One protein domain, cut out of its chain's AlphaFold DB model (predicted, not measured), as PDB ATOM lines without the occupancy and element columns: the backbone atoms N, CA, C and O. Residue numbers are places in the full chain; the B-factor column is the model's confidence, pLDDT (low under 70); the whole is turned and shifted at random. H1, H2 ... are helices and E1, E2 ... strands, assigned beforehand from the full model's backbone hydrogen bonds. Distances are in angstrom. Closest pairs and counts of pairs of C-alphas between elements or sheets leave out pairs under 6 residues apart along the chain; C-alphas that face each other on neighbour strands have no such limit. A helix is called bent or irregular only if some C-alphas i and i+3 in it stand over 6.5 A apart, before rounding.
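Overview. This is residues 23 to 169 of the 170 residues of an uncharacterized protein of Sphingobacterium sp. JUb20 (UniProt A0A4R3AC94). A long helical hairpin, H1 and H2, meets two shorter helices, H3 and H6, which lie side by side across one end of it; a small two-strand sheet, E1 and E2, and the short H4 sit by the start of H6, and residues 153 to 169 stick out as a tail holding H7. The printed part has 147 residues, with seven named helices and two named strands in the order H1, H2, H3, H4, E1, H5, E2, H6, H7; the sheet is antiparallel and the class is mostly helix. The whole is loose, with a radius of gyration of the C-alphas of 18.9 A, and spans 67 by 46 by 26 A, the tail making much of the length.

Arrangement. H1, residues 23 to 49, and H2, residues 51 to 74, form a helical hairpin: they touch, closest at the C-alphas of Phe 43 and Lys 58, 4.8 A apart, and run opposite ways at a shallow tilt of 26 degrees. H3, residues 76 to 86, only just touches H1, with 3 pairs of C-alphas within 8 A, through residues 23 to 26 of H1 alone; the closest are Phe 26 and Phe 79, 7.0 A, and the lines are about perpendicular at 79 degrees. H6, residues 117 to 130, touches H3, closest at the C-alphas of Ile 83 and Tyr 121, 6.0 A, opposite ways at a shallow tilt of 30 degrees. H4, residues 90 to 93, touches H6 at residues 117 to 119 alone, with the C-alphas of Leu 92 and Leu 118 closest at 4.9 A. E1, residues 96 to 98, and E2, residues 114 to 116, are antiparallel neighbours, with N 97 and O 115 at 2.8 A and N 115 and O 97 at 2.9 A, within hydrogen-bond range. H5, residues 110 to 113, touches no helix, and H7, residues 160 to 167, is apart from H6. Every O i to N i+4 pair is within hydrogen-bond range in H3, H6 and H7, against 22 of 23 in H1 and 18 of 20 in H2; H4 and H5 are too short for such a pair.

Along the chain. H1 begins at C-alpha 23 (149.627, 152.127, 141.947) and is 40.0 A long. H2 is 33.3 A and irregular, with C-alphas 53 and 56 7.6 A apart. H6 is 18.5 A and H3 14.9 A. H7 ends at C-alpha 167 (106.401, 184.802, 130.293).

Size, cuts and confidence. The C-alphas of Ser 74 and Leu 168, the two farthest apart, are 67.1 A apart. The printed part has no cut. The links E1 to H5 and H6 to H7 are long. Residue 23 and residues 148 to 169 have pLDDT under 70.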
ATOM      1  N   LYS A  23     151.028 151.702 142.132       64.94
ATOM      2  CA  LYS A  23     149.627 152.127 141.947       64.94
ATOM      3  C   LYS A  23     149.370 152.521 140.495       64.94
ATOM      4  O   LYS A  23     148.400 152.044 139.913       64.94
ATOM      5  N   ASP A  24     150.296 153.268 139.898       79.38
ATOM      6  CA  ASP A  24     150.208 153.697 138.498       79.38
ATOM      7  C   ASP A  24     150.126 152.492 137.548       79.38
ATOM      8  O   ASP A  24     149.378 152.508 136.572       79.38
ATOM      9  N   LYS A  25     150.833 151.397 137.865       89.06
ATOM     10  CA  LYS A  25     150.759 150.145 137.101       89.06
ATOM     11  C   LYS A  25     149.355 149.533 137.130       89.06
ATOM     12  O   LYS A  25     148.853 149.160 136.073       89.06
ATOM     13  N   PHE A  26     148.723 149.396 138.299       91.88
ATOM     14  CA  PHE A  26     147.387 148.786 138.389       91.88
ATOM     15  C   PHE A  26     146.326 149.644 137.694       91.88
ATOM     16  O   PHE A  26     145.510 149.107 136.942       91.88
ATOM     17  N   GLU A  27     146.382 150.966 137.877       92.06
ATOM     18  CA  GLU A  27     145.479 151.903 137.199       92.06
ATOM     19  C   GLU A  27     145.627 151.846 135.684       92.06
ATOM     20  O   GLU A  27     144.629 151.794 134.961       92.06
ATOM     21  N   LEU A  28     146.865 151.786 135.194       92.88
ATOM     22  CA  LEU A  28     147.149 151.668 133.772       92.88
ATOM     23  C   LEU A  28     146.584 150.371 133.184       92.88
ATOM     24  O   LEU A  28     145.991 150.392 132.108       92.88
ATOM     25  N   GLU A  29     146.745 149.238 133.868       94.69
ATOM     26  CA  GLU A  29     146.225 147.950 133.395       94.69
ATOM     27  C   GLU A  29     144.690 147.914 133.384       94.69
ATOM     28  O   GLU A  29     144.098 147.437 132.414       94.69
ATOM     29  N   ILE A  30     144.030 148.482 134.400       95.44
ATOM     30  CA  ILE A  30     142.564 148.617 134.410       95.44
ATOM     31  C   ILE A  30     142.098 149.567 133.295       95.44
ATOM     32  O   ILE A  30     141.154 149.259 132.566       95.44
ATOM     33  N   SER A  31     142.791 150.686 133.089       94.50
ATOM     34  CA  SER A  31     142.478 151.637 132.013       94.50
ATOM     35  C   SER A  31     142.621 150.999 130.628       94.50
ATOM     36  O   SER A  31     141.775 151.194 129.747       94.50
ATOM     37  N   ARG A  32     143.658 150.174 130.433       95.94
ATOM     38  CA  ARG A  32     143.862 149.385 129.211       95.94
ATOM     39  C   ARG A  32     142.747 148.368 128.992       95.94
ATOM     40  O   ARG A  32     142.250 148.272 127.872       95.94
ATOM     41  N   LEU A  33     142.309 147.670 130.042       97.38
ATOM     42  CA  LEU A  33     141.178 146.742 129.980       97.38
ATOM     43  C   LEU A  33     139.902 147.433 129.476       97.38
ATOM     44  O   LEU A  33     139.266 146.940 128.543       97.38
ATOM     45  N   ILE A  34     139.533 148.578 130.060       97.00
ATOM     46  CA  ILE A  34     138.318 149.310 129.666       97.00
ATOM     47  C   ILE A  34     138.442 149.882 128.254       97.00
ATOM     48  O   ILE A  34     137.494 149.819 127.473       97.00
ATOM     49  N   THR A  35     139.626 150.359 127.877       95.94
ATOM     50  CA  THR A  35     139.892 150.803 126.503       95.94
ATOM     51  C   THR A  35     139.721 149.657 125.502       95.94
ATOM     52  O   THR A  35     139.038 149.824 124.491       95.94
ATOM     53  N   ALA A  36     140.277 148.478 125.796       97.19
ATOM     54  CA  ALA A  36     140.151 147.298 124.943       97.19
ATOM     55  C   ALA A  36     138.693 146.821 124.829       97.19
ATOM     56  O   ALA A  36     138.236 146.540 123.720       97.19
ATOM     57  N   LYS A  37     137.937 146.817 125.939       97.25
ATOM     58  CA  LYS A  37     136.488 146.537 125.947       97.25
ATOM     59  C   LYS A  37     135.740 147.460 124.986       97.25
ATOM     60  O   LYS A  37     135.018 146.989 124.113       97.25
ATOM     61  N   ARG A  38     135.936 148.775 125.109       95.75
ATOM     62  CA  ARG A  38     135.247 149.770 124.269       95.75
ATOM     63  C   ARG A  38     135.631 149.653 122.797       95.75
ATOM     64  O   ARG A  38     134.785 149.836 121.927       95.75
ATOM     65  N   GLN A  39     136.891 149.337 122.509       96.38
ATOM     66  CA  GLN A  39     137.344 149.104 121.139       96.38
ATOM     67  C   GLN A  39     136.675 147.864 120.532       96.38
ATOM     68  O   GLN A  39     136.274 147.899 119.369       96.38
ATOM     69  N   TYR A  40     136.524 146.796 121.318       97.44
ATOM     70  CA  TYR A  40     135.777 145.613 120.904       97.44
ATOM     71  C   TYR A  40     134.308 145.939 120.624       97.44
ATOM     72  O   TYR A  40     133.834 145.655 119.529       97.44
ATOM     73  N   GLU A  41     133.617 146.618 121.542       95.94
ATOM     74  CA  GLU A  41     132.214 147.024 121.357       95.94
ATOM     75  C   GLU A  41     132.014 147.896 120.111       95.94
ATOM     76  O   GLU A  41     131.066 147.696 119.353       95.94
ATOM     77  N   LYS A  42     132.945 148.822 119.851       94.69
ATOM     78  CA  LYS A  42     132.955 149.648 118.640       94.69
ATOM     79  C   LYS A  42     133.002 148.802 117.371       94.69
ATOM     80  O   LYS A  42     132.225 149.025 116.444       94.69
ATOM     81  N   PHE A  43     133.937 147.856 117.292       95.94
ATOM     82  CA  PHE A  43     134.070 147.024 116.098       95.94
ATOM     83  C   PHE A  43     132.975 145.974 115.986       95.94
ATOM     84  O   PHE A  43     132.605 145.619 114.870       95.94
ATOM     85  N   GLU A  44     132.424 145.513 117.103       95.12
ATOM     86  CA  GLU A  44     131.234 144.676 117.116       95.12
ATOM     87  C   GLU A  44     130.072 145.409 116.435       95.12
ATOM     88  O   GLU A  44     129.488 144.877 115.493       95.12
ATOM     89  N   GLU A  45     129.824 146.665 116.814       92.88
ATOM     90  CA  GLU A  45     128.785 147.492 116.199       92.88
ATOM     91  C   GLU A  45     129.062 147.784 114.716       92.88
ATOM     92  O   GLU A  45     128.173 147.677 113.873       92.88
ATOM     93  N   TYR A  46     130.308 148.097 114.350       93.50
ATOM     94  CA  TYR A  46     130.658 148.351 112.947       93.50
ATOM     95  C   TYR A  46     130.543 147.100 112.074       93.50
ATOM     96  O   TYR A  46     130.191 147.206 110.897       93.50
ATOM     97  N   THR A  47     130.798 145.920 112.640       95.00
ATOM     98  CA  THR A  47     130.646 144.640 111.936       95.00
ATOM     99  C   THR A  47     129.179 144.365 111.602       95.00
ATOM    100  O   THR A  47     128.923 143.768 110.562       95.00
ATOM    101  N   LEU A  48     128.215 144.852 112.401       92.25
ATOM    102  CA  LEU A  48     126.783 144.754 112.067       92.25
ATOM    103  C   LEU A  48     126.435 145.514 110.779       92.25
ATOM    104  O   LEU A  48     125.550 145.098 110.040       92.25
ATOM    105  N   LYS A  49     127.139 146.619 110.499       91.38
ATOM    106  CA  LYS A  49     126.902 147.469 109.321       91.38
ATOM    107  C   LYS A  49     127.740 147.057 108.108       91.38
ATOM    108  O   LYS A  49     127.280 147.174 106.978       91.38
ATOM    109  N   LYS A  50     128.999 146.655 108.322       92.75
ATOM    110  CA  LYS A  50     129.972 146.321 107.262       92.75
ATOM    111  C   LYS A  50     130.854 145.137 107.692       92.75
ATOM    112  O   LYS A  50     132.014 145.352 108.064       92.75
ATOM    113  N   PRO A  51     130.333 143.899 107.667       91.56
ATOM    114  CA  PRO A  51     131.015 142.743 108.245       91.56
ATOM    115  C   PRO A  51     132.381 142.474 107.607       91.56
ATOM    116  O   PRO A  51     133.367 142.333 108.331       91.56
ATOM    117  N   ASP A  52     132.473 142.520 106.277       93.69
ATOM    118  CA  ASP A  52     133.704 142.196 105.538       93.69
ATOM    119  C   ASP A  52     134.865 143.149 105.847       93.69
ATOM    120  O   ASP A  52     136.031 142.770 105.777       93.69
ATOM    121  N   ARG A  53     134.557 144.388 106.249       93.50
ATOM    122  CA  ARG A  53     135.568 145.407 106.560       93.50
ATOM    123  C   ARG A  53     136.089 145.321 107.990       93.50
ATOM    124  O   ARG A  53     137.237 145.680 108.244       93.50
ATOM    125  N   TYR A  54     135.239 144.923 108.936       94.62
ATOM    126  CA  TYR A  54     135.528 145.076 110.366       94.62
ATOM    127  C   TYR A  54     135.674 143.759 111.126       94.62
ATOM    128  O   TYR A  54     136.146 143.792 112.262       94.62
ATOM    129  N   LYS A  55     135.364 142.606 110.516       95.88
ATOM    130  CA  LYS A  55     135.449 141.292 111.178       95.88
ATOM    131  C   LYS A  55     136.818 141.031 111.814       95.88
ATOM    132  O   LYS A  55     136.883 140.741 113.004       95.88
ATOM    133  N   GLN A  56     137.909 141.226 111.071       95.88
ATOM    134  CA  GLN A  56     139.263 141.006 111.598       95.88
ATOM    135  C   GLN A  56     139.603 141.956 112.760       95.88
ATOM    136  O   GLN A  56     140.230 141.551 113.738       95.88
ATOM    137  N   LEU A  57     139.159 143.215 112.688       95.62
ATOM    138  CA  LEU A  57     139.373 144.197 113.755       95.62
ATOM    139  C   LEU A  57     138.550 143.866 115.007       95.62
ATOM    140  O   LEU A  57     139.052 144.004 116.125       95.62
ATOM    141  N   LYS A  58     137.319 143.371 114.836       96.69
ATOM    142  CA  LYS A  58     136.491 142.847 115.929       96.69
ATOM    143  C   LYS A  58     137.180 141.669 116.617       96.69
ATOM    144  O   LYS A  58     137.313 141.674 117.836       96.69
ATOM    145  N   ASP A  59     137.677 140.703 115.852       96.69
ATOM    146  CA  ASP A  59     138.315 139.514 116.421       96.69
ATOM    147  C   ASP A  59     139.633 139.873 117.131       96.69
ATOM    148  O   ASP A  59     139.896 139.393 118.234       96.69
ATOM    149  N   SER A  60     140.431 140.780 116.558       96.38
ATOM    150  CA  SER A  60     141.669 141.281 117.172       96.38
ATOM    151  C   SER A  60     141.409 142.043 118.478       96.38
ATOM    152  O   SER A  60     142.045 141.780 119.503       96.38
ATOM    153  N   SER A  61     140.434 142.955 118.474       97.00
ATOM    154  CA  SER A  61     140.057 143.711 119.675       97.00
ATOM    155  C   SER A  61     139.463 142.815 120.763       97.00
ATOM    156  O   SER A  61     139.791 143.001 121.935       97.00
ATOM    157  N   TYR A  62     138.689 141.788 120.393       97.94
ATOM    158  CA  TYR A  62     138.212 140.767 121.325       97.94
ATOM    159  C   TYR A  62     139.371 140.004 121.982       97.94
ATOM    160  O   TYR A  62     139.415 139.881 123.205       97.94
ATOM    161  N   HIS A  63     140.357 139.551 121.199       97.94
ATOM    162  CA  HIS A  63     141.538 138.869 121.742       97.94
ATOM    163  C   HIS A  63     142.323 139.756 122.710       97.94
ATOM    164  O   HIS A  63     142.722 139.290 123.778       97.94
ATOM    165  N   SER A  64     142.512 141.035 122.374       97.50
ATOM    166  CA  SER A  64     143.164 141.997 123.268       97.50
ATOM    167  C   SER A  64     142.386 142.165 124.575       97.50
ATOM    168  O   SER A  64     142.961 142.056 125.658       97.50
ATOM    169  N   TYR A  65     141.067 142.350 124.482       98.25
ATOM    170  CA  TYR A  65     140.182 142.503 125.632       98.25
ATOM    171  C   TYR A  65     140.239 141.296 126.582       98.25
ATOM    172  O   TYR A  65     140.515 141.452 127.775       98.25
ATOM    173  N   ILE A  66     140.069 140.084 126.050       98.25
ATOM    174  CA  ILE A  66     140.169 138.846 126.834       98.25
ATOM    175  C   ILE A  66     141.589 138.649 127.383       98.25
ATOM    176  O   ILE A  66     141.755 138.169 128.506       98.25
ATOM    177  N   GLY A  67     142.620 139.047 126.633       97.62
ATOM    178  CA  GLY A  67     144.012 139.021 127.080       97.62
ATOM    179  C   GLY A  67     144.237 139.829 128.359       97.62
ATOM    180  O   GLY A  67     144.863 139.330 129.296       97.62
ATOM    181  N   TYR A  68     143.661 141.032 128.451       97.69
ATOM    182  CA  TYR A  68     143.722 141.833 129.677       97.69
ATOM    183  C   TYR A  68     142.982 141.173 130.845       97.69
ATOM    184  O   TYR A  68     143.524 141.130 131.948       97.69
ATOM    185  N   ILE A  69     141.800 140.588 130.622       97.75
ATOM    186  CA  ILE A  69     141.076 139.858 131.681       97.75
ATOM    187  C   ILE A  69     141.918 138.692 132.208       97.75
ATOM    188  O   ILE A  69     142.079 138.548 133.420       97.75
ATOM    189  N   LYS A  70     142.520 137.899 131.313       97.69
ATOM    190  CA  LYS A  70     143.417 136.798 131.696       97.69
ATOM    191  C   LYS A  70     144.604 137.293 132.522       97.69
ATOM    192  O   LYS A  70     144.923 136.684 133.539       97.69
ATOM    193  N   LYS A  71     145.215 138.416 132.133       95.81
ATOM    194  CA  LYS A  71     146.333 139.034 132.860       95.81
ATOM    195  C   LYS A  71     145.941 139.528 134.258       95.81
ATOM    196  O   LYS A  71     146.733 139.413 135.194       95.81
ATOM    197  N   LEU A  72     144.735 140.073 134.418       95.88
ATOM    198  CA  LEU A  72     144.207 140.448 135.732       95.88
ATOM    199  C   LEU A  72     143.995 139.205 136.602       95.88
ATOM    200  O   LEU A  72     144.436 139.179 137.749       95.88
ATOM    201  N   LYS A  73     143.381 138.152 136.044       96.12
ATOM    202  CA  LYS A  73     143.144 136.879 136.744       96.12
ATOM    203  C   LYS A  73     144.440 136.184 137.166       96.12
ATOM    204  O   LYS A  73     144.531 135.724 138.302       96.12
ATOM    205  N   SER A  74     145.463 136.161 136.309       96.06
ATOM    206  CA  SER A  74     146.761 135.552 136.641       96.06
ATOM    207  C   SER A  74     147.473 136.262 137.796       96.06
ATOM    208  O   SER A  74     148.258 135.642 138.501       96.06
ATOM    209  N   ASN A  75     147.178 137.547 138.018       94.81
ATOM    210  CA  ASN A  75     147.715 138.358 139.114       94.81
ATOM    211  C   ASN A  75     146.627 138.700 140.153       94.81
ATOM    212  O   ASN A  75     146.646 139.772 140.763       94.81
ATOM    213  N   SER A  76     145.652 137.801 140.340       93.81
ATOM    214  CA  SER A  76     144.416 138.075 141.088       93.81
ATOM    215  C   SER A  76     144.647 138.602 142.500       93.81
ATOM    216  O   SER A  76     143.963 139.534 142.908       93.81
ATOM    217  N   LYS A  77     145.617 138.060 143.248       94.75
ATOM    218  CA  LYS A  77     145.913 138.495 144.622       94.75
ATOM    219  C   LYS A  77     146.303 139.973 144.686       94.75
ATOM    220  O   LYS A  77     145.792 140.706 145.530       94.75
ATOM    221  N   GLU A  78     147.186 140.409 143.791       94.25
ATOM    222  CA  GLU A  78     147.666 141.792 143.745       94.25
ATOM    223  C   GLU A  78     146.555 142.755 143.318       94.25
ATOM    224  O   GLU A  78     146.315 143.754 143.997       94.25
ATOM    225  N   PHE A  79     145.824 142.421 142.247       94.38
ATOM    226  CA  PHE A  79     144.714 143.249 141.768       94.38
ATOM    227  C   PHE A  79     143.556 143.310 142.766       94.38
ATOM    228  O   PHE A  79     143.041 144.400 143.002       94.38
ATOM    229  N   LYS A  80     143.178 142.189 143.400       94.00
ATOM    230  CA  LYS A  80     142.176 142.179 144.480       94.00
ATOM    231  C   LYS A  80     142.597 143.098 145.618       94.00
ATOM    232  O   LYS A  80     141.792 143.895 146.077       94.00
ATOM    233  N   ASN A  81     143.850 143.014 146.069       94.12
ATOM    234  CA  ASN A  81     144.333 143.871 147.149       94.12
ATOM    235  C   ASN A  81     144.311 145.355 146.751       94.12
ATOM    236  O   ASN A  81     143.843 146.192 147.520       94.12
ATOM    237  N   TYR A  82     144.770 145.685 145.540       94.44
ATOM    238  CA  TYR A  82     144.705 147.050 145.018       94.44
ATOM    239  C   TYR A  82     143.256 147.565 144.974       94.44
ATOM    240  O   TYR A  82     142.962 148.609 145.554       94.44
ATOM    241  N   ILE A  83     142.341 146.800 144.373       93.62
ATOM    242  CA  ILE A  83     140.927 147.167 144.235       93.62
ATOM    243  C   ILE A  83     140.254 147.302 145.601       93.62
ATOM    244  O   ILE A  83     139.617 148.319 145.855       93.62
ATOM    245  N   ASN A  84     140.447 146.347 146.510       93.06
ATOM    246  CA  ASN A  84     139.859 146.380 147.852       93.06
ATOM    247  C   ASN A  84     140.323 147.584 148.678       93.06
ATOM    248  O   ASN A  84     139.588 148.063 149.542       93.06
ATOM    249  N   ASN A  85     141.535 148.083 148.433       92.56
ATOM    250  CA  ASN A  85     142.007 149.319 149.048       92.56
ATOM    251  C   ASN A  85     141.451 150.554 148.334       92.56
ATOM    252  O   ASN A  85     141.075 151.517 148.996       92.56
ATOM    253  N   ALA A  86     141.346 150.520 147.004       91.19
ATOM    254  CA  ALA A  86     140.822 151.628 146.217       91.19
ATOM    255  C   ALA A  86     139.332 151.894 146.486       91.19
ATOM    256  O   ALA A  86     138.953 153.045 146.663       91.19
ATOM    257  N   ILE A  87     138.493 150.859 146.612       90.44
ATOM    258  CA  ILE A  87     137.046 151.013 146.878       90.44
ATOM    259  C   ILE A  87     136.727 151.648 148.241       90.44
ATOM    260  O   ILE A  87     135.595 152.064 148.466       90.44
ATOM    261  N   LYS A  88     137.706 151.739 149.151       90.25
ATOM    262  CA  LYS A  88     137.564 152.457 150.429       90.25
ATOM    263  C   LYS A  88     137.709 153.974 150.265       90.25
ATOM    264  O   LYS A  88     137.333 154.713 151.168       90.25
ATOM    265  N   ASN A  89     138.265 154.440 149.146       89.25
ATOM    266  CA  ASN A  89     138.431 155.859 148.858       89.25
ATOM    267  C   ASN A  89     137.172 156.422 148.184       89.25
ATOM    268  O   ASN A  89     136.973 156.259 146.980       89.25
ATOM    269  N   THR A  90     136.348 157.129 148.955       86.06
ATOM    270  CA  THR A  90     135.090 157.723 148.481       86.06
ATOM    271  C   THR A  90     135.278 158.826 147.442       86.06
ATOM    272  O   THR A  90     134.345 159.114 146.700       86.06
ATOM    273  N   GLU A  91     136.467 159.427 147.329       88.31
ATOM    274  CA  GLU A  91     136.739 160.458 146.316       88.31
ATOM    275  C   GLU A  91     136.689 159.901 144.886       88.31
ATOM    276  O   GLU A  91     136.356 160.625 143.950       88.31
ATOM    277  N   LEU A  92     136.923 158.593 144.713       87.69
ATOM    278  CA  LEU A  92     136.823 157.924 143.412       87.69
ATOM    279  C   LEU A  92     135.388 157.870 142.861       87.69
ATOM    280  O   LEU A  92     135.196 157.548 141.690       87.69
ATOM    281  N   ASP A  93     134.381 158.178 143.682       88.38
ATOM    282  CA  ASP A  93     132.982 158.274 143.252       88.38
ATOM    283  C   ASP A  93     132.731 159.516 142.372       88.38
ATOM    284  O   ASP A  93     131.793 159.553 141.577       88.38
ATOM    285  N   LYS A  94     133.601 160.532 142.479       87.00
ATOM    286  CA  LYS A  94     133.524 161.783 141.708       87.00
ATOM    287  C   LYS A  94     134.202 161.681 140.335       87.00
ATOM    288  O   LYS A  94     133.910 162.479 139.448       87.00
ATOM    289  N   GLU A  95     135.108 160.720 140.148       88.75
ATOM    290  CA  GLU A  95     135.832 160.515 138.888       88.75
ATOM    291  C   GLU A  95     134.995 159.643 137.942       88.75
ATOM    292  O   GLU A  95     134.842 158.444 138.167       88.75
ATOM    293  N   LEU A  96     134.440 160.241 136.883       89.81
ATOM    294  CA  LEU A  96     133.641 159.534 135.878       89.81
ATOM    295  C   LEU A  96     134.506 159.062 134.707       89.81
ATOM    296  O   LEU A  96     135.289 159.819 134.137       89.81
ATOM    297  N   LEU A  97     134.310 157.809 134.306       91.81
ATOM    298  CA  LEU A  97     135.029 157.153 133.221       91.81
ATOM    299  C   LEU A  97     134.048 156.616 132.182       91.81
ATOM    300  O   LEU A  97     132.964 156.137 132.507       91.81
ATOM    301  N   MET A  98     134.455 156.630 130.915       91.50
ATOM    302  CA  MET A  98     133.698 155.987 129.843       91.50
ATOM    303  C   MET A  98     133.807 154.464 129.978       91.50
ATOM    304  O   MET A  98     134.898 153.909 129.840       91.50
ATOM    305  N   TYR A  99     132.682 153.793 130.210       93.75
ATOM    306  CA  TYR A  99     132.602 152.342 130.387       93.75
ATOM    307  C   TYR A  99     132.291 151.595 129.090       93.75
ATOM    308  O   TYR A  99     132.866 150.534 128.818       93.75
ATOM    309  N   SER A 100     131.382 152.152 128.291       92.62
ATOM    310  CA  SER A 100     130.891 151.540 127.055       92.62
ATOM    311  C   SER A 100     131.265 152.376 125.832       92.62
ATOM    312  O   SER A 100     131.651 153.550 125.925       92.62
ATOM    313  N   TYR A 101     131.226 151.752 124.659       91.75
ATOM    314  CA  TYR A 101     131.318 152.472 123.396       91.75
ATOM    315  C   TYR A 101     130.104 153.397 123.210       91.75
ATOM    316  O   TYR A 101     128.966 152.990 123.430       91.75
ATOM    317  N   VAL A 102     130.365 154.642 122.800       88.69
ATOM    318  CA  VAL A 102     129.332 155.630 122.471       88.69
ATOM    319  C   VAL A 102     129.045 155.532 120.978       88.69
ATOM    320  O   VAL A 102     129.903 155.876 120.154       88.69
ATOM    321  N   ASN A 103     127.842 155.079 120.638       81.62
ATOM    322  CA  ASN A 103     127.352 155.132 119.268       81.62
ATOM    323  C   ASN A 103     127.071 156.597 118.903       81.62
ATOM    324  O   ASN A 103     126.340 157.285 119.609       81.62
ATOM    325  N   LYS A 104     127.668 157.072 117.807       80.75
ATOM    326  CA  LYS A 104     127.518 158.459 117.343       80.75
ATOM    327  C   LYS A 104     126.170 158.734 116.672       80.75
ATOM    328  O   LYS A 104     125.843 159.894 116.465       80.75
ATOM    329  N   ASP A 105     125.422 157.689 116.337       82.75
ATOM    330  CA  ASP A 105     124.127 157.796 115.664       82.75
ATOM    331  C   ASP A 105     122.966 158.006 116.651       82.75
ATOM    332  O   ASP A 105     121.835 158.236 116.232       82.75
ATOM    333  N   LEU A 106     123.226 157.905 117.960       79.25
ATOM    334  CA  LEU A 106     122.245 158.111 119.023       79.25
ATOM    335  C   LEU A 106     122.608 159.350 119.851       79.25
ATOM    336  O   LEU A 106     123.794 159.668 119.986       79.25
ATOM    337  N   PRO A 107     121.615 160.049 120.435       82.88
ATOM    338  CA  PRO A 107     121.888 161.133 121.366       82.88
ATOM    339  C   PRO A 107     122.728 160.619 122.539       82.88
ATOM    340  O   PRO A 107     122.490 159.535 123.077       82.88
ATOM    341  N   PHE A 108     123.739 161.398 122.922       84.31
ATOM    342  CA  PHE A 108     124.622 161.030 124.018       84.31
ATOM    343  C   PHE A 108     123.877 161.109 125.353       84.31
ATOM    344  O   PHE A 108     123.457 162.189 125.764       84.31
ATOM    345  N   ASP A 109     123.781 159.975 126.048       83.50
ATOM    346  CA  ASP A 109     123.321 159.913 127.431       83.50
ATOM    347  C   ASP A 109     124.471 159.469 128.356       83.50
ATOM    348  O   ASP A 109     124.844 158.287 128.354       83.50
ATOM    349  N   PRO A 110     125.044 160.371 129.177       82.31
ATOM    350  CA  PRO A 110     126.141 160.021 130.071       82.31
ATOM    351  C   PRO A 110     125.785 158.873 131.026       82.31
ATOM    352  O   PRO A 110     126.674 158.095 131.376       82.31
ATOM    353  N   TYR A 111     124.509 158.692 131.388       82.25
ATOM    354  CA  TYR A 111     124.067 157.616 132.277       82.25
ATOM    355  C   TYR A 111     124.244 156.219 131.703       82.25
ATOM    356  O   TYR A 111     124.405 155.258 132.455       82.25
ATOM    357  N   HIS A 112     124.214 156.105 130.380       85.94
ATOM    358  CA  HIS A 112     124.342 154.828 129.691       85.94
ATOM    359  C   HIS A 112     125.800 154.477 129.388       85.94
ATOM    360  O   HIS A 112     126.132 153.301 129.226       85.94
ATOM    361  N   TYR A 113     126.680 155.483 129.326       88.94
ATOM    362  CA  TYR A 113     128.048 155.311 128.839       88.94
ATOM    363  C   TYR A 113     129.132 155.533 129.891       88.94
ATOM    364  O   TYR A 113     130.265 155.097 129.669       88.94
ATOM    365  N   THR A 114     128.819 156.181 131.017       92.00
ATOM    366  CA  THR A 114     129.805 156.541 132.047       92.00
ATOM    367  C   THR A 114     129.555 155.851 133.383       92.00
ATOM    368  O   THR A 114     128.420 155.591 133.768       92.00
ATOM    369  N   ILE A 115     130.637 155.539 134.093       93.75
ATOM    370  CA  ILE A 115     130.638 154.899 135.411       93.75
ATOM    371  C   ILE A 115     131.619 155.642 136.319       93.75
ATOM    372  O   ILE A 115     132.645 156.123 135.832       93.75
ATOM    373  N   SER A 116     131.348 155.731 137.625       93.56
ATOM    374  CA  SER A 116     132.365 156.232 138.556       93.56
ATOM    375  C   SER A 116     133.535 155.250 138.640       93.56
ATOM    376  O   SER A 116     133.371 154.038 138.471       93.56
ATOM    377  N   LYS A 117     134.745 155.748 138.888       93.75
ATOM    378  CA  LYS A 117     135.938 154.904 139.028       93.75
ATOM    379  C   LYS A 117     135.802 153.940 140.204       93.75
ATOM    380  O   LYS A 117     136.211 152.784 140.100       93.75
ATOM    381  N   LEU A 118     135.158 154.384 141.287       93.62
ATOM    382  CA  LEU A 118     134.799 153.531 142.418       93.62
ATOM    383  C   LEU A 118     133.919 152.354 141.979       93.62
ATOM    384  O   LEU A 118     134.242 151.198 142.265       93.62
ATOM    385  N   ASP A 119     132.835 152.625 141.254       94.50
ATOM    386  CA  ASP A 119     131.928 151.577 140.796       94.50
ATOM    387  C   ASP A 119     132.564 150.683 139.729       94.50
ATOM    388  O   ASP A 119     132.354 149.471 139.743       94.50
ATOM    389  N   LEU A 120     133.429 151.222 138.867       95.94
ATOM    390  CA  LEU A 120     134.224 150.422 137.937       95.94
ATOM    391  C   LEU A 120     135.062 149.369 138.670       95.94
ATOM    392  O   LEU A 120     135.098 148.206 138.264       95.94
ATOM    393  N   TYR A 121     135.723 149.760 139.758       95.88
ATOM    394  CA  TYR A 121     136.506 148.837 140.572       95.88
ATOM    395  C   TYR A 121     135.632 147.776 141.240       95.88
ATOM    396  O   TYR A 121     136.006 146.601 141.241       95.88
ATOM    397  N   ARG A 122     134.437 148.143 141.722       95.12
ATOM    398  CA  ARG A 122     133.461 147.179 142.265       95.12
ATOM    399  C   ARG A 122     132.987 146.191 141.199       95.12
ATOM    400  O   ARG A 122     132.956 144.992 141.459       95.12
ATOM    401  N   VAL A 123     132.703 146.666 139.984       96.38
ATOM    402  CA  VAL A 123     132.323 145.827 138.835       96.38
ATOM    403  C   VAL A 123     133.437 144.848 138.485       96.38
ATOM    404  O   VAL A 123     133.175 143.659 138.316       96.38
ATOM    405  N   ILE A 124     134.684 145.315 138.402       96.44
ATOM    406  CA  ILE A 124     135.836 144.450 138.127       96.44
ATOM    407  C   ILE A 124     135.988 143.397 139.227       96.44
ATOM    408  O   ILE A 124     136.141 142.220 138.903       96.44
ATOM    409  N   ASN A 125     135.900 143.792 140.502       95.25
ATOM    410  CA  ASN A 125     135.989 142.853 141.619       95.25
ATOM    411  C   ASN A 125     134.933 141.756 141.524       95.25
ATOM    412  O   ASN A 125     135.256 140.569 141.517       95.25
ATOM    413  N   TYR A 126     133.683 142.170 141.359       95.31
ATOM    414  CA  TYR A 126     132.556 141.262 141.308       95.31
ATOM    415  C   TYR A 126     132.640 140.310 140.110       95.31
ATOM    416  O   TYR A 126     132.639 139.090 140.264       95.31
ATOM    417  N   TYR A 127     132.770 140.847 138.896       96.44
ATOM    418  CA  TYR A 127     132.692 140.034 137.686       96.44
ATOM    419  C   TYR A 127     133.945 139.198 137.453       96.44
ATOM    420  O   TYR A 127     133.828 138.005 137.193       96.44
ATOM    421  N   ILE A 128     135.136 139.792 137.537       96.50
ATOM    422  CA  ILE A 128     136.374 139.090 137.172       96.50
ATOM    423  C   ILE A 128     136.845 138.184 138.306       96.50
ATOM    424  O   ILE A 128     137.389 137.117 138.032       96.50
ATOM    425  N   PHE A 129     136.642 138.585 139.562       95.00
ATOM    426  CA  PHE A 129     137.325 137.958 140.686       95.00
ATOM    427  C   PHE A 129     136.432 137.232 141.702       95.00
ATOM    428  O   PHE A 129     136.938 136.351 142.404       95.00
ATOM    429  N   GLU A 130     135.153 137.592 141.821       93.06
ATOM    430  CA  GLU A 130     134.181 136.870 142.659       93.06
ATOM    431  C   GLU A 130     133.379 135.858 141.832       93.06
ATOM    432  O   GLU A 130     133.271 134.697 142.212       93.06
ATOM    433  N   LYS A 131     132.860 136.275 140.670       94.69
ATOM    434  CA  LYS A 131     132.085 135.427 139.747       94.69
ATOM    435  C   LYS A 131     132.933 134.681 138.716       94.69
ATOM    436  O   LYS A 131     132.375 133.927 137.919       94.69
ATOM    437  N   ASP A 132     134.239 134.940 138.685       94.25
ATOM    438  CA  ASP A 132     135.203 134.374 137.732       94.25
ATOM    439  C   ASP A 132     134.771 134.490 136.251       94.25
ATOM    440  O   ASP A 132     135.079 133.659 135.395       94.25
ATOM    441  N   LYS A 133     134.068 135.563 135.884       95.31
ATOM    442  CA  LYS A 133     133.624 135.789 134.504       95.31
ATOM    443  C   LYS A 133     134.800 136.156 133.606       95.31
ATOM    444  O   LYS A 133     135.772 136.784 134.019       95.31
ATOM    445  N   ASN A 134     134.695 135.762 132.341       95.62
ATOM    446  CA  ASN A 134     135.693 136.069 131.311       95.62
ATOM    447  C   ASN A 134     135.368 137.339 130.523       95.62
ATOM    448  O   ASN A 134     136.126 137.714 129.638       95.62
ATOM    449  N   VAL A 135     134.247 137.987 130.840       95.25
ATOM    450  CA  VAL A 135     133.779 139.225 130.225       95.25
ATOM    451  C   VAL A 135     133.140 140.103 131.294       95.25
ATOM    452  O   VAL A 135     132.569 139.609 132.269       95.25
ATOM    453  N   LEU A 136     133.243 141.409 131.097       96.38
ATOM    454  CA  LEU A 136     132.495 142.418 131.831       96.38
ATOM    455  C   LEU A 136     131.156 142.660 131.120       96.38
ATOM    456  O   LEU A 136     131.070 142.463 129.903       96.38
ATOM    457  N   PRO A 137     130.124 143.128 131.837       94.62
ATOM    458  CA  PRO A 137     128.869 143.538 131.222       94.62
ATOM    459  C   PRO A 137     129.075 144.562 130.105       94.62
ATOM    460  O   PRO A 137     129.844 145.513 130.226       94.62
ATOM    461  N   LYS A 138     128.358 144.386 128.995       90.75
ATOM    462  CA  LYS A 138     128.411 145.329 127.870       90.75
ATOM    463  C   LYS A 138     127.762 146.670 128.226       90.75
ATOM    464  O   LYS A 138     128.308 147.732 127.933       90.75
ATOM    465  N   LYS A 139     126.607 146.605 128.893       87.81
ATOM    466  CA  LYS A 139     125.802 147.754 129.326       87.81
ATOM    467  C   LYS A 139     125.804 147.882 130.842       87.81
ATOM    468  O   LYS A 139     125.845 146.869 131.540       87.81
ATOM    469  N   LEU A 140     125.684 149.117 131.329       88.31
ATOM    470  CA  LEU A 140     125.608 149.405 132.762       88.31
ATOM    471  C   LEU A 140     124.333 148.853 133.413       88.31
ATOM    472  O   LEU A 140     124.366 148.426 134.560       88.31
ATOM    473  N   GLU A 141     123.229 148.797 132.669       85.25
ATOM    474  CA  GLU A 141     121.955 148.213 133.118       85.25
ATOM    475  C   GLU A 141     122.056 146.718 133.450       85.25
ATOM    476  O   GLU A 141     121.289 146.217 134.264       85.25
ATOM    477  N   ASN A 142     123.021 146.012 132.853       86.81
ATOM    478  CA  ASN A 142     123.214 144.576 133.052       86.81
ATOM    479  C   ASN A 142     124.132 144.269 134.250       86.81
ATOM    480  O   ASN A 142     124.582 143.136 134.409       86.81
ATOM    481  N   ILE A 143     124.505 145.272 135.048       89.44
ATOM    482  CA  ILE A 143     125.370 145.084 136.211       89.44
ATOM    483  C   ILE A 143     124.530 144.594 137.401       89.44
ATOM    484  O   ILE A 143     123.625 145.281 137.852       89.44
ATOM    485  N   GLU A 144     124.871 143.417 137.938       85.19
ATOM    486  CA  GLU A 144     124.168 142.763 139.055       85.19
ATOM    487  C   GLU A 144     124.431 143.408 140.431       85.19
ATOM    488  O   GLU A 144     123.814 143.024 141.424       85.19
ATOM    489  N   ILE A 145     125.348 144.376 140.520       86.56
ATOM    490  CA  ILE A 145     125.652 145.104 141.760       86.56
ATOM    491  C   ILE A 145     125.022 146.497 141.755       86.56
ATOM    492  O   ILE A 145     124.872 147.128 140.711       86.56
ATOM    493  N   SER A 146     124.695 147.010 142.944       79.94
ATOM    494  CA  SER A 146     124.169 148.365 143.091       79.94
ATOM    495  C   SER A 146     125.232 149.409 142.740       79.94
ATOM    496  O   SER A 146     126.206 149.628 143.471       79.94
ATOM    497  N   LEU A 147     125.019 150.063 141.601       78.06
ATOM    498  CA  LEU A 147     125.770 151.239 141.182       78.06
ATOM    499  C   LEU A 147     125.175 152.475 141.847       78.06
ATOM    500  O   LEU A 147     123.950 152.647 141.857       78.06
ATOM    501  N   LYS A 148     126.026 153.368 142.353       64.44
ATOM    502  CA  LYS A 148     125.579 154.714 142.703       64.44
ATOM    503  C   LYS A 148     125.375 155.472 141.400       64.44
ATOM    504  O   LYS A 148     126.268 156.131 140.876       64.44
ATOM    505  N   LYS A 149     124.167 155.380 140.844       56.97
ATOM    506  CA  LYS A 149     123.758 156.299 139.783       56.97
ATOM    507  C   LYS A 149     123.717 157.689 140.411       56.97
ATOM    508  O   LYS A 149     122.852 157.950 141.241       56.97
ATOM    509  N   ASN A 150     124.651 158.562 140.036       49.72
ATOM    510  CA  ASN A 150     124.584 159.981 140.377       49.72
ATOM    511  C   ASN A 150     123.334 160.564 139.717       49.72
ATOM    512  O   ASN A 150     123.389 161.032 138.584       49.72
ATOM    513  N   SER A 151     122.185 160.481 140.387       38.75
ATOM    514  CA  SER A 151     120.941 161.076 139.927       38.75
ATOM    515  C   SER A 151     121.097 162.599 139.932       38.75
ATOM    516  O   SER A 151     120.673 163.278 140.866       38.75
ATOM    517  N   HIS A 152     121.675 163.174 138.879       42.00
ATOM    518  CA  HIS A 152     121.138 164.441 138.434       42.00
ATOM    519  C   HIS A 152     119.706 164.118 138.037       42.00
ATOM    520  O   HIS A 152     119.459 163.301 137.149       42.00
ATOM    521  N   LYS A 153     118.763 164.698 138.788       36.50
ATOM    522  CA  LYS A 153     117.385 164.882 138.341       36.50
ATOM    523  C   LYS A 153     117.432 165.117 136.839       36.50
ATOM    524  O   LYS A 153     118.165 166.003 136.398       36.50
ATOM    525  N   SER A 154     116.683 164.317 136.087       34.66
ATOM    526  CA  SER A 154     116.349 164.644 134.712       34.66
ATOM    527  C   SER A 154     116.027 166.134 134.678       34.66
ATOM    528  O   SER A 154     115.107 166.591 135.361       34.66
ATOM    529  N   ILE A 155     116.845 166.914 133.969       41.22
ATOM    530  CA  ILE A 155     116.442 168.262 133.599       41.22
ATOM    531  C   ILE A 155     115.221 168.006 132.732       41.22
ATOM    532  O   ILE A 155     115.332 167.504 131.616       41.22
ATOM    533  N   LYS A 156     114.045 168.198 133.330       36.91
ATOM    534  CA  LYS A 156     112.774 168.191 132.633       36.91
ATOM    535  C   LYS A 156     112.958 169.263 131.562       36.91
ATOM    536  O   LYS A 156     113.055 170.438 131.902       36.91
ATOM    537  N   LEU A 157     113.164 168.849 130.312       43.50
ATOM    538  CA  LEU A 157     113.139 169.757 129.175       43.50
ATOM    539  C   LEU A 157     111.743 170.373 129.209       43.50
ATOM    540  O   LEU A 157     110.766 169.694 128.899       43.50
ATOM    541  N   GLN A 158     111.646 171.600 129.719       43.47
ATOM    542  CA  GLN A 158     110.423 172.375 129.623       43.47
ATOM    543  C   GLN A 158     110.162 172.534 128.130       43.47
ATOM    544  O   GLN A 158     110.998 173.074 127.402       43.47
ATOM    545  N   ASN A 159     109.045 171.986 127.658       48.47
ATOM    546  CA  ASN A 159     108.610 172.218 126.289       48.47
ATOM    547  C   ASN A 159     108.392 173.727 126.109       48.47
ATOM    548  O   ASN A 159     107.980 174.403 127.049       48.47
ATOM    549  N   GLU A 160     108.616 174.254 124.903       53.62
ATOM    550  CA  GLU A 160     108.461 175.688 124.590       53.62
ATOM    551  C   GLU A 160     107.110 176.260 125.064       53.62
ATOM    552  O   GLU A 160     107.021 177.413 125.474       53.62
ATOM    553  N   GLN A 161     106.068 175.424 125.111       52.12
ATOM    554  CA  GLN A 161     104.745 175.771 125.635       52.12
ATOM    555  C   GLN A 161     104.728 176.123 127.136       52.12
ATOM    556  O   GLN A 161     103.949 176.985 127.535       52.12
ATOM    557  N   GLU A 162     105.571 175.496 127.966       51.91
ATOM    558  CA  GLU A 162     105.696 175.824 129.397       51.91
ATOM    559  C   GLU A 162     106.439 177.159 129.591       51.91
ATOM    560  O   GLU A 162     106.033 177.968 130.421       51.91
ATOM    561  N   ILE A 163     107.445 177.449 128.757       56.84
ATOM    562  CA  ILE A 163     108.200 178.717 128.789       56.84
ATOM    563  C   ILE A 163     107.302 179.900 128.391       56.84
ATOM    564  O   ILE A 163     107.333 180.950 129.030       56.84
ATOM    565  N   PHE A 164     106.452 179.732 127.371       52.00
ATOM    566  CA  PHE A 164     105.516 180.780 126.946       52.00
ATOM    567  C   PHE A 164     104.450 181.112 128.001       52.00
ATOM    568  O   PHE A 164     104.008 182.257 128.085       52.00
ATOM    569  N   GLN A 165     104.039 180.140 128.818       53.38
ATOM    570  CA  GLN A 165     103.055 180.360 129.883       53.38
ATOM    571  C   GLN A 165     103.637 181.133 131.074       53.38
ATOM    572  O   GLN A 165     102.916 181.915 131.692       53.38
ATOM    573  N   ASP A 166     104.927 180.966 131.364       51.94
ATOM    574  CA  ASP A 166     105.598 181.689 132.449       51.94
ATOM    575  C   ASP A 166     105.944 183.140 132.070       51.94
ATOM    576  O   ASP A 166     105.929 184.021 132.928       51.94
ATOM    577  N   VAL A 167     106.176 183.428 130.784       56.19
ATOM    578  CA  VAL A 167     106.401 184.802 130.293       56.19
ATOM    579  C   VAL A 167     105.111 185.634 130.282       56.19
ATOM    580  O   VAL A 167     105.173 186.844 130.450       56.19
ATOM    581  N   LEU A 168     103.940 185.006 130.129       51.47
ATOM    582  CA  LEU A 168     102.640 185.698 130.126       51.47
ATOM    583  C   LEU A 168     102.053 185.940 131.528       51.47
ATOM    584  O   LEU A 168     100.984 186.542 131.644       51.47
ATOM    585  N   LYS A 169     102.706 185.443 132.587       50.12
ATOM    586  CA  LYS A 169     102.262 185.588 133.985       50.12
ATOM    587  C   LYS A 169     103.089 186.580 134.813       50.12
ATOM    588  O   LYS A 169     102.774 186.754 135.990       50.12
TER     589      LYS A 169